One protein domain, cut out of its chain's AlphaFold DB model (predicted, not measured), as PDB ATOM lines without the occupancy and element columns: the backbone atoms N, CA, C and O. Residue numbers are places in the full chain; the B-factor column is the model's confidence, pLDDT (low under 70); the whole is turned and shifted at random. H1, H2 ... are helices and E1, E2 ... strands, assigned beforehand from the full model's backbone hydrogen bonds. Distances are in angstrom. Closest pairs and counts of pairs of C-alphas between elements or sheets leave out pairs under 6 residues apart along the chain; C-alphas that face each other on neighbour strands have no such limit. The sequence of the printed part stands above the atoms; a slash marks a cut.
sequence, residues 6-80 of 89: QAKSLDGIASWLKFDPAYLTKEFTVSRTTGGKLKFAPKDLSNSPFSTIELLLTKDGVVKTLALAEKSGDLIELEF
ATOM      1  N   GLN A   6     -33.437 -37.494  17.112       48.09
ATOM      2  CA  GLN A   6     -33.123 -36.244  17.820       48.09
ATOM      3  C   GLN A   6     -32.215 -35.280  17.042       48.09
ATOM      4  O   GLN A   6     -32.333 -34.068  17.196       48.09
ATOM      5  N   ALA A   7     -31.328 -35.783  16.180       46.84
ATOM      6  CA  ALA A   7     -30.508 -34.919  15.330       46.84
ATOM      7  C   ALA A   7     -31.385 -34.207  14.287       46.84
ATOM      8  O   ALA A   7     -31.250 -33.009  14.068       46.84
ATOM      9  N   LYS A   8     -32.376 -34.920  13.733       52.00
ATOM     10  CA  LYS A   8     -33.312 -34.367  12.745       52.00
ATOM     11  C   LYS A   8     -34.223 -33.283  13.325       52.00
ATOM     12  O   LYS A   8     -34.512 -32.307  12.637       52.00
ATOM     13  N   SER A   9     -34.662 -33.422  14.580       55.09
ATOM     14  CA  SER A   9     -35.473 -32.387  15.237       55.09
ATOM     15  C   SER A   9     -34.674 -31.109  15.495       55.09
ATOM     16  O   SER A   9     -35.196 -30.016  15.293       55.09
ATOM     17  N   LEU A  10     -33.400 -31.235  15.880       53.12
ATOM     18  CA  LEU A  10     -32.514 -30.088  16.086       53.12
ATOM     19  C   LEU A  10     -32.142 -29.402  14.769       53.12
ATOM     20  O   LEU A  10     -32.152 -28.177  14.716       53.12
ATOM     21  N   ASP A  11     -31.903 -30.160  13.698       58.56
ATOM     22  CA  ASP A  11     -31.680 -29.602  12.359       58.56
ATOM     23  C   ASP A  11     -32.921 -28.865  11.837       58.56
ATOM     24  O   ASP A  11     -32.800 -27.807  11.215       58.56
ATOM     25  N   GLY A  12     -34.122 -29.369  12.142       57.53
ATOM     26  CA  GLY A  12     -35.383 -28.686  11.849       57.53
ATOM     27  C   GLY A  12     -35.509 -27.352  12.589       57.53
ATOM     28  O   GLY A  12     -35.831 -26.336  11.972       57.53
ATOM     29  N   ILE A  13     -35.187 -27.326  13.886       54.97
ATOM     30  CA  ILE A  13     -35.178 -26.099  14.701       54.97
ATOM     31  C   ILE A  13     -34.090 -25.127  14.219       54.97
ATOM     32  O   ILE A  13     -34.344 -23.935  14.080       54.97
ATOM     33  N   ALA A  14     -32.890 -25.615  13.903       59.53
ATOM     34  CA  ALA A  14     -31.781 -24.798  13.420       59.53
ATOM     35  C   ALA A  14     -32.049 -24.207  12.027       59.53
ATOM     36  O   ALA A  14     -31.701 -23.056  11.771       59.53
ATOM     37  N   SER A  15     -32.696 -24.962  11.135       53.41
ATOM     38  CA  SER A  15     -33.133 -24.471   9.820       53.41
ATOM     39  C   SER A  15     -34.210 -23.389   9.955       53.41
ATOM     40  O   SER A  15     -34.222 -22.427   9.187       53.41
ATOM     41  N   TRP A  16     -35.054 -23.490  10.988       56.81
ATOM     42  CA  TRP A  16     -36.013 -22.453  11.376       56.81
ATOM     43  C   TRP A  16     -35.351 -21.206  11.966       56.81
ATOM     44  O   TRP A  16     -35.682 -20.096  11.553       56.81
ATOM     45  N   LEU A  17     -34.374 -21.364  12.865       57.50
ATOM     46  CA  LEU A  17     -33.575 -20.254  13.402       57.50
ATOM     47  C   LEU A  17     -32.812 -19.506  12.299       57.50
ATOM     48  O   LEU A  17     -32.559 -18.310  12.421       57.50
ATOM     49  N   LYS A  18     -32.470 -20.204  11.212       57.12
ATOM     50  CA  LYS A  18     -31.846 -19.630  10.013       57.12
ATOM     51  C   LYS A  18     -32.850 -19.080   8.995       57.12
ATOM     52  O   LYS A  18     -32.418 -18.460   8.030       57.12
ATOM     53  N   PHE A  19     -34.150 -19.283   9.213       63.25
ATOM     54  CA  PHE A  19     -35.237 -18.835   8.344       63.25
ATOM     55  C   PHE A  19     -35.011 -19.186   6.863       63.25
ATOM     56  O   PHE A  19     -35.098 -18.310   6.008       63.25
ATOM     57  N   ASP A  20     -34.696 -20.448   6.544       72.44
ATOM     58  CA  ASP A  20     -34.498 -20.882   5.150       72.44
ATOM     59  C   ASP A  20     -35.843 -20.959   4.395       72.44
ATOM     60  O   ASP A  20     -36.607 -21.914   4.585       72.44
ATOM     61  N   PRO A  21     -36.162 -20.010   3.492       69.69
ATOM     62  CA  PRO A  21     -37.475 -19.957   2.856       69.69
ATOM     63  C   PRO A  21     -37.751 -21.160   1.940       69.69
ATOM     64  O   PRO A  21     -38.912 -21.541   1.757       69.69
ATOM     65  N   ALA A  22     -36.709 -21.772   1.362       79.25
ATOM     66  CA  ALA A  22     -36.857 -22.914   0.463       79.25
ATOM     67  C   ALA A  22     -37.279 -24.168   1.238       79.25
ATOM     68  O   ALA A  22     -38.200 -24.875   0.826       79.25
ATOM     69  N   TYR A  23     -36.667 -24.402   2.400       79.06
ATOM     70  CA  TYR A  23     -37.082 -25.473   3.303       79.06
ATOM     71  C   TYR A  23     -38.516 -25.256   3.807       79.06
ATOM     72  O   TYR A  23     -39.354 -26.157   3.721       79.06
ATOM     73  N   LEU A  24     -38.831 -24.039   4.263       75.31
ATOM     74  CA  LEU A  24     -40.145 -23.716   4.825       75.31
ATOM     75  C   LEU A  24     -41.283 -23.918   3.826       75.31
ATOM     76  O   LEU A  24     -42.295 -24.530   4.155       75.31
ATOM     77  N   THR A  25     -41.118 -23.450   2.592       79.44
ATOM     78  CA  THR A  25     -42.140 -23.608   1.544       79.44
ATOM     79  C   THR A  25     -42.269 -25.049   1.048       79.44
ATOM     80  O   THR A  25     -43.353 -25.460   0.614       79.44
ATOM     81  N   LYS A  26     -41.194 -25.842   1.131       85.00
ATOM     82  CA  LYS A  26     -41.206 -27.267   0.790       85.00
ATOM     83  C   LYS A  26     -41.966 -28.085   1.829       85.00
ATOM     84  O   LYS A  26     -42.888 -28.805   1.448       85.00
ATOM     85  N   GLU A  27     -41.639 -27.925   3.106       84.75
ATOM     86  CA  GLU A  27     -42.124 -28.787   4.193       84.75
ATOM     87  C   GLU A  27     -43.425 -28.287   4.848       84.75
ATOM     88  O   GLU A  27     -44.160 -29.079   5.440       84.75
ATOM     89  N   PHE A  28     -43.760 -26.999   4.714       86.62
ATOM     90  CA  PHE A  28     -44.924 -26.392   5.363       86.62
ATOM     91  C   PHE A  28     -45.876 -25.749   4.353       86.62
ATOM     92  O   PHE A  28     -45.482 -25.163   3.343       86.62
ATOM     93  N   THR A  29     -47.167 -25.838   4.647       90.25
ATOM     94  CA  THR A  29     -48.197 -24.990   4.060       90.25
ATOM     95  C   THR A  29     -48.196 -23.667   4.809       90.25
ATOM     96  O   THR A  29     -48.445 -23.625   6.017       90.25
ATOM     97  N   VAL A  30     -47.914 -22.584   4.089       88.62
ATOM     98  CA  VAL A  30     -47.870 -21.230   4.645       88.62
ATOM     99  C   VAL A  30     -49.197 -20.538   4.376       88.62
ATOM    100  O   VAL A  30     -49.638 -20.443   3.233       88.62
ATOM    101  N   SER A  31     -49.825 -20.024   5.427       90.56
ATOM    102  CA  SER A  31     -51.048 -19.230   5.338       90.56
ATOM    103  C   SER A  31     -50.842 -17.890   6.030       90.56
ATOM    104  O   SER A  31     -50.308 -17.814   7.137       90.56
ATOM    105  N   ARG A  32     -51.238 -16.808   5.360       85.94
ATOM    106  CA  ARG A  32     -51.217 -15.470   5.950       85.94
ATOM    107  C   ARG A  32     -52.571 -15.212   6.592       85.94
ATOM    108  O   ARG A  32     -53.597 -15.273   5.920       85.94
ATOM    109  N   THR A  33     -52.564 -14.921   7.882       78.44
ATOM    110  CA  THR A  33     -53.753 -14.505   8.623       78.44
ATOM    111  C   THR A  33     -53.771 -12.980   8.751       78.44
ATOM    112  O   THR A  33     -52.792 -12.281   8.462       78.44
ATOM    113  N   THR A  34     -54.929 -12.421   9.095       80.94
ATOM    114  CA  THR A  34     -55.095 -10.972   9.245       80.94
ATOM    115  C   THR A  34     -54.158 -10.416  10.324       80.94
ATOM    116  O   THR A  34     -53.862 -11.073  11.321       80.94
ATOM    117  N   GLY A  35     -53.659  -9.191  10.123       82.12
ATOM    118  CA  GLY A  35     -52.827  -8.501  11.116       82.12
ATOM    119  C   GLY A  35     -51.340  -8.876  11.131       82.12
ATOM    120  O   GLY A  35     -50.710  -8.759  12.174       82.12
ATOM    121  N   GLY A  36     -50.765  -9.314  10.005       83.00
ATOM    122  CA  GLY A  36     -49.320  -9.588   9.906       83.00
ATOM    123  C   GLY A  36     -48.895 -10.938  10.485       83.00
ATOM    124  O   GLY A  36     -47.705 -11.195  10.643       83.00
ATOM    125  N   LYS A  37     -49.863 -11.806  10.782       89.81
ATOM    126  CA  LYS A  37     -49.622 -13.163  11.253       89.81
ATOM    127  C   LYS A  37     -49.378 -14.121  10.079       89.81
ATOM    128  O   LYS A  37     -50.048 -14.060   9.045       89.81
ATOM    129  N   LEU A  38     -48.411 -15.013  10.240       89.81
ATOM    130  CA  LEU A  38     -48.092 -16.097   9.318       89.81
ATOM    131  C   LEU A  38     -48.191 -17.411  10.084       89.81
ATOM    132  O   LEU A  38     -47.567 -17.560  11.128       89.81
ATOM    133  N   LYS A  39     -48.958 -18.362   9.560       91.00
ATOM    134  CA  LYS A  39     -49.115 -19.700  10.124       91.00
ATOM    135  C   LYS A  39     -48.506 -20.717   9.170       91.00
ATOM    136  O   LYS A  39     -48.823 -20.727   7.979       91.00
ATOM    137  N   PHE A  40     -47.668 -21.582   9.712       89.56
ATOM    138  CA  PHE A  40     -46.977 -22.651   9.014       89.56
ATOM    139  C   PHE A  40     -47.469 -23.969   9.599       89.56
ATOM    140  O   PHE A  40     -47.221 -24.282  10.765       89.56
ATOM    141  N   ALA A  41     -48.196 -24.725   8.788       90.50
ATOM    142  CA  ALA A  41     -48.638 -26.068   9.127       90.50
ATOM    143  C   ALA A  41     -47.772 -27.070   8.350       90.50
ATOM    144  O   ALA A  41     -47.662 -26.920   7.132       90.50
ATOM    145  N   PRO A  42     -47.140 -28.063   8.994       89.69
ATOM    146  CA  PRO A  42     -46.383 -29.086   8.279       89.69
ATOM    147  C   PRO A  42     -47.279 -29.797   7.263       89.69
ATOM    148  O   PRO A  42     -48.425 -30.128   7.570       89.69
ATOM    149  N   LYS A  43     -46.765 -30.057   6.059       89.19
ATOM    150  CA  LYS A  43     -47.475 -30.867   5.053       89.19
ATOM    151  C   LYS A  43     -47.506 -32.343   5.439       89.19
ATOM    152  O   LYS A  43     -48.473 -33.031   5.135       89.19
ATOM    153  N   ASP A  44     -46.459 -32.802   6.121       86.12
ATOM    154  CA  ASP A  44     -46.369 -34.127   6.724       86.12
ATOM    155  C   ASP A  44     -46.098 -33.981   8.221       86.12
ATOM    156  O   ASP A  44     -45.028 -33.537   8.649       86.12
ATOM    157  N   LEU A  45     -47.083 -34.371   9.031       78.06
ATOM    158  CA  LEU A  45     -46.935 -34.338  10.476       78.06
ATOM    159  C   LEU A  45     -45.875 -35.331  10.932       78.06
ATOM    160  O   LEU A  45     -45.142 -34.998  11.845       78.06
ATOM    161  N   SER A  46     -45.711 -36.496  10.308       79.38
ATOM    162  CA  SER A  46     -44.841 -37.593  10.772       79.38
ATOM    163  C   SER A  46     -43.402 -37.148  11.052       79.38
ATOM    164  O   SER A  46     -42.816 -37.561  12.051       79.38
ATOM    165  N   ASN A  47     -42.879 -36.234  10.231       71.69
ATOM    166  CA  ASN A  47     -41.492 -35.771  10.273       71.69
ATOM    167  C   ASN A  47     -41.279 -34.416  10.973       71.69
ATOM    168  O   ASN A  47     -40.137 -33.985  11.120       71.69
ATOM    169  N   SER A  48     -42.343 -33.753  11.432       77.06
ATOM    170  CA  SER A  48     -42.237 -32.470  12.137       77.06
ATOM    171  C   SER A  48     -42.333 -32.654  13.657       77.06
ATOM    172  O   SER A  48     -43.227 -33.365  14.120       77.06
ATOM    173  N   PRO A  49     -41.475 -32.017  14.472       76.50
ATOM    174  CA  PRO A  49     -41.687 -31.957  15.922       76.50
ATOM    175  C   PRO A  49     -42.873 -31.045  16.295       76.50
ATOM    176  O   PRO A  49     -43.502 -31.230  17.336       76.50
ATOM    177  N   PHE A  50     -43.230 -30.113  15.411       84.19
ATOM    178  CA  PHE A  50     -44.282 -29.124  15.629       84.19
ATOM    179  C   PHE A  50     -45.562 -29.491  14.882       84.19
ATOM    180  O   PHE A  50     -45.505 -29.956  13.741       84.19
ATOM    181  N   SER A  51     -46.710 -29.253  15.509       89.00
ATOM    182  CA  SER A  51     -48.028 -29.308  14.875       89.00
ATOM    183  C   SER A  51     -48.329 -28.015  14.117       89.00
ATOM    184  O   SER A  51     -48.895 -28.052  13.026       89.00
ATOM    185  N   THR A  52     -47.907 -26.874  14.665       90.38
ATOM    186  CA  THR A  52     -48.064 -25.563  14.032       90.38
ATOM    187  C   THR A  52     -46.946 -24.625  14.450       90.38
ATOM    188  O   THR A  52     -46.458 -24.689  15.576       90.38
ATOM    189  N   ILE A  53     -46.585 -23.709  13.561       88.62
ATOM    190  CA  ILE A  53     -45.699 -22.590  13.864       88.62
ATOM    191  C   ILE A  53     -46.412 -21.304  13.462       88.62
ATOM    192  O   ILE A  53     -46.964 -21.215  12.365       88.62
ATOM    193  N   GLU A  54     -46.418 -20.310  14.341       91.38
ATOM    194  CA  GLU A  54     -47.049 -19.018  14.094       91.38
ATOM    195  C   GLU A  54     -46.049 -17.886  14.327       91.38
ATOM    196  O   GLU A  54     -45.365 -17.834  15.344       91.38
ATOM    197  N   LEU A  55     -45.965 -16.970  13.367       90.44
ATOM    198  CA  LEU A  55     -45.172 -15.750  13.447       90.44
ATOM    199  C   LEU A  55     -46.105 -14.553  13.426       90.44
ATOM    200  O   LEU A  55     -46.993 -14.482  12.579       90.44
ATOM    201  N   LEU A  56     -45.856 -13.568  14.280       90.69
ATOM    202  CA  LEU A  56     -46.442 -12.241  14.143       90.69
ATOM    203  C   LEU A  56     -45.360 -11.274  13.689       90.69
ATOM    204  O   LEU A  56     -44.376 -11.072  14.396       90.69
ATOM    205  N   LEU A  57     -45.565 -10.647  12.536       86.50
ATOM    206  CA  LEU A  57     -44.700  -9.582  12.053       86.50
ATOM    207  C   LEU A  57     -45.239  -8.214  12.481       86.50
ATOM    208  O   LEU A  57     -46.445  -7.958  12.468       86.50
ATOM    209  N   THR A  58     -44.335  -7.308  12.825       84.75
ATOM    210  CA  THR A  58     -44.615  -5.880  12.933       84.75
ATOM    211  C   THR A  58     -44.855  -5.273  11.543       84.75
ATOM    212  O   THR A  58     -44.602  -5.893  10.509       84.75
ATOM    213  N   LYS A  59     -45.342  -4.025  11.490       83.31
ATOM    214  CA  LYS A  59     -45.601  -3.326  10.214       83.31
ATOM    215  C   LYS A  59     -44.337  -3.117   9.368       83.31
ATOM    216  O   LYS A  59     -44.433  -3.044   8.151       83.31
ATOM    217  N   ASP A  60     -43.179  -3.032  10.012       81.31
ATOM    218  CA  ASP A  60     -41.842  -2.944   9.416       81.31
ATOM    219  C   ASP A  60     -41.244  -4.315   9.047       81.31
ATOM    220  O   ASP A  60     -40.104  -4.386   8.599       81.31
ATOM    221  N   GLY A  61     -42.011  -5.403   9.184       76.19
ATOM    222  CA  GLY A  61     -41.613  -6.743   8.745       76.19
ATOM    223  C   GLY A  61     -40.706  -7.493   9.721       76.19
ATOM    224  O   GLY A  61     -40.174  -8.542   9.368       76.19
ATOM    225  N   VAL A  62     -40.537  -6.986  10.943       83.38
ATOM    226  CA  VAL A  62     -39.748  -7.633  11.994       83.38
ATOM    227  C   VAL A  62     -40.609  -8.658  12.730       83.38
ATOM    228  O   VAL A  62     -41.789  -8.425  12.971       83.38
ATOM    229  N   VAL A  63     -40.028  -9.789  13.129       84.94
ATOM    230  CA  VAL A  63     -40.725 -10.768  13.973       84.94
ATOM    231  C   VAL A  63     -40.952 -10.175  15.365       84.94
ATOM    232  O   VAL A  63     -39.998  -9.851  16.065       84.94
ATOM    233  N   LYS A  64     -42.219 -10.036  15.759       89.19
ATOM    234  CA  LYS A  64     -42.644  -9.646  17.108       89.19
ATOM    235  C   LYS A  64     -42.798 -10.864  18.009       89.19
ATOM    236  O   LYS A  64     -42.298 -10.859  19.125       89.19
ATOM    237  N   THR A  65     -43.499 -11.891  17.531       91.88
ATOM    238  CA  THR A  65     -43.697 -13.134  18.284       91.88
ATOM    239  C   THR A  65     -43.485 -14.354  17.400       91.88
ATOM    240  O   THR A  65     -43.759 -14.314  16.196       91.88
ATOM    241  N   LEU A  66     -42.992 -15.426  18.014       90.12
ATOM    242  CA  LEU A  66     -42.910 -16.770  17.453       90.12
ATOM    243  C   LEU A  66     -43.575 -17.728  18.436       90.12
ATOM    244  O   LEU A  66     -43.149 -17.825  19.582       90.12
ATOM    245  N   ALA A  67     -44.589 -18.448  17.977       91.56
ATOM    246  CA  ALA A  67     -45.242 -19.503  18.730       91.56
ATOM    247  C   ALA A  67     -45.011 -20.849  18.036       91.56
ATOM    248  O   ALA A  67     -45.277 -21.000  16.841       91.56
ATOM    249  N   LEU A  68     -44.504 -21.823  18.783       90.38
ATOM    250  CA  LEU A  68     -44.266 -23.193  18.350       90.38
ATOM    251  C   LEU A  68     -45.228 -24.093  19.123       90.38
ATOM    252  O   LEU A  68     -45.065 -24.285  20.327       90.38
ATOM    253  N   ALA A  69     -46.235 -24.627  18.440       91.38
ATOM    254  CA  ALA A  69     -47.103 -25.647  19.004       91.38
ATOM    255  C   ALA A  69     -46.484 -27.014  18.710       91.38
ATOM    256  O   ALA A  69     -46.343 -27.409  17.548       91.38
ATOM    257  N   GLU A  70     -46.103 -27.745  19.748       88.06
ATOM    258  CA  GLU A  70     -45.610 -29.108  19.617       88.06
ATOM    259  C   GLU A  70     -46.763 -30.078  19.334       88.06
ATOM    260  O   GLU A  70     -47.950 -29.756  19.446       88.06
ATOM    261  N   LYS A  71     -46.427 -31.298  18.916       83.94
ATOM    262  CA  LYS A  71     -47.427 -32.367  18.772       83.94
ATOM    263  C   LYS A  71     -47.971 -32.873  20.105       83.94
ATOM    264  O   LYS A  71     -49.073 -33.410  20.122       83.94
ATOM    265  N   SER A  72     -47.200 -32.740  21.185       85.56
ATOM    266  CA  SER A  72     -47.622 -33.106  22.542       85.56
ATOM    267  C   SER A  72     -48.783 -32.247  23.048       85.56
ATOM    268  O   SER A  72     -49.477 -32.655  23.974       85.56
ATOM    269  N   GLY A  73     -49.014 -31.086  22.424       85.12
ATOM    270  CA  GLY A  73     -49.936 -30.057  22.897       85.12
ATOM    271  C   GLY A  73     -49.236 -28.924  23.645       85.12
ATOM    272  O   GLY A  73     -49.884 -27.925  23.950       85.12
ATOM    273  N   ASP A  74     -47.928 -29.044  23.894       89.50
ATOM    274  CA  ASP A  74     -47.144 -27.974  24.503       89.50
ATOM    275  C   ASP A  74     -47.008 -26.778  23.557       89.50
ATOM    276  O   ASP A  74     -46.943 -26.916  22.331       89.50
ATOM    277  N   LEU A  75     -46.963 -25.585  24.147       92.19
ATOM    278  CA  LEU A  75     -46.819 -24.328  23.429       92.19
ATOM    279  C   LEU A  75     -45.597 -23.584  23.951       92.19
ATOM    280  O   LEU A  75     -45.524 -23.233  25.129       92.19
ATOM    281  N   ILE A  76     -44.668 -23.295  23.048       88.75
ATOM    282  CA  ILE A  76     -43.533 -22.418  23.315       88.75
ATOM    283  C   ILE A  76     -43.820 -21.089  22.628       88.75
ATOM    284  O   ILE A  76     -43.893 -21.030  21.402       88.75
ATOM    285  N   GLU A  77     -43.970 -20.023  23.407       92.75
ATOM    286  CA  GLU A  77     -44.137 -18.666  22.889       92.75
ATOM    287  C   GLU A  77     -42.906 -17.817  23.216       92.75
ATOM    288  O   GLU A  77     -42.432 -17.773  24.351       92.75
ATOM    289  N   LEU A  78     -42.377 -17.153  22.192       89.62
ATOM    290  CA  LEU A  78     -41.233 -16.258  22.267       89.62
ATOM    291  C   LEU A  78     -41.670 -14.867  21.813       89.62
ATOM    292  O   LEU A  78     -42.154 -14.695  20.691       89.62
ATOM    293  N   GLU A  79     -41.456 -13.868  22.666       92.31
ATOM    294  CA  GLU A  79     -41.637 -12.458  22.327       92.31
ATOM    295  C   GLU A  79     -40.274 -11.801  22.096       92.31
ATOM    296  O   GLU A  79     -39.372 -11.865  22.934       92.31
ATOM    297  N   PHE A  80     -40.122 -11.159  20.941       86.94
ATOM    298  CA  PHE A  80     -38.899 -10.472  20.558       86.94
ATOM    299  C   PHE A  80     -39.019  -8.983  20.854       86.94
ATOM    300  O   PHE A  80     -39.996  -8.321  20.494       86.94
TER     301      PHE A  80
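AT A GLANCE: This is residues 6 to 80 of the 89 residues of an uncharacterized protein of Proteobacteria bacterium (UniProt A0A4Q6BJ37). The model is one twisted slab of five strands, E1 to E5, joined one after another by turns, with two helices before it in the chain. H2 sits at the E1 and E2 side of the slab and only grazes it, and H1 stands off one face across a gap, so the sheet has no helix packed broadly on it. The printed part has 75 residues with two named helices and five named strands, in the order H1, H2, E1, E2, E3, E4, E5. The sheet's order is E1, E2, E3, E4, E5, all antiparallel, and the class is mixed, helices and strands. The whole is compact, with a radius of gyration of the C-alphas of 12.0 A, and the C-alphas span 35 by 26 by 19 A.

IN THESE COORDINATES: E3 is residues 50 to 57, 19.9 A from first to last C-alpha, and E4 is residues 63 to 70, 19.8 A; these are the longest strands by residues. C-alpha 50, where E3 begins, is at (-44.282, -29.124, 15.629). E2 is residues 37 to 42, 16.5 A, and E1 is residues 28 to 33, 15.2 A. E5 is residues 75 to 79, 13.0 A, and ends with C-alpha 79 at (-41.637, -12.458, 22.327). H2 is residues 21 to 27, 10.1 A long. H1, the longest helix, is residues 6 to 17, 16.6 A, and begins with C-alpha 6 at (-33.123, -36.244, 17.820).

HOW THE PARTS SIT: The five strands form a meander, each strand the antiparallel neighbour of the one before, with E1 and E5 as edge strands. From edge to edge the strands' lines turn by 57 degrees. E3 and E4 are a hairpin with directions 170 degrees apart; N 54 and O 67 are within hydrogen-bond range at 2.8 A, as are N 67 and O 54 at 2.8 A. E2 and E3, a hairpin at 161 degrees, have N 40 and O 53 within range at 2.8 A. E1 and E2, a hairpin at 157 degrees, have N 31 and O 39 within range at 2.8 A. E4 and E5, a hairpin at 170 degrees, have N 68 and O 76 within range at 2.8 A. H2 is on the sheet but only grazes it, with its residues 24 to 27; the closest C-alphas of H2 and E2 are those of Glu 27 and Pro 42, 5.9 A apart. H1 is not on the sheet and is apart from each of the five strands. H1 and H2 are close but not clearly touching, their closest C-alphas being those of Ser 15 and Tyr 23, 7.7 A apart. They run opposite ways at a steep tilt of 42 degrees. In both H1 and H2 every O i to N i+4 pair is within hydrogen-bond range.

THE WHOLE: The two C-alphas farthest apart are those of Gln 6 and Lys 59, at 36.0 A. The first and last printed C-alphas, those of Gln 6 and Phe 80, are 26.6 A apart. The printed part has no cut. No link is long: the link from E2 to E3 is short, with 7 residues, and the others are tight. Residues 17 to 22, of which 17 belongs to H1 and 21 to 22 belong to H2, stand free. The mean pLDDT of the printed part is 79.8; residues 6 to 19 and residue 21 are under 70, and H1 has a mean of 54.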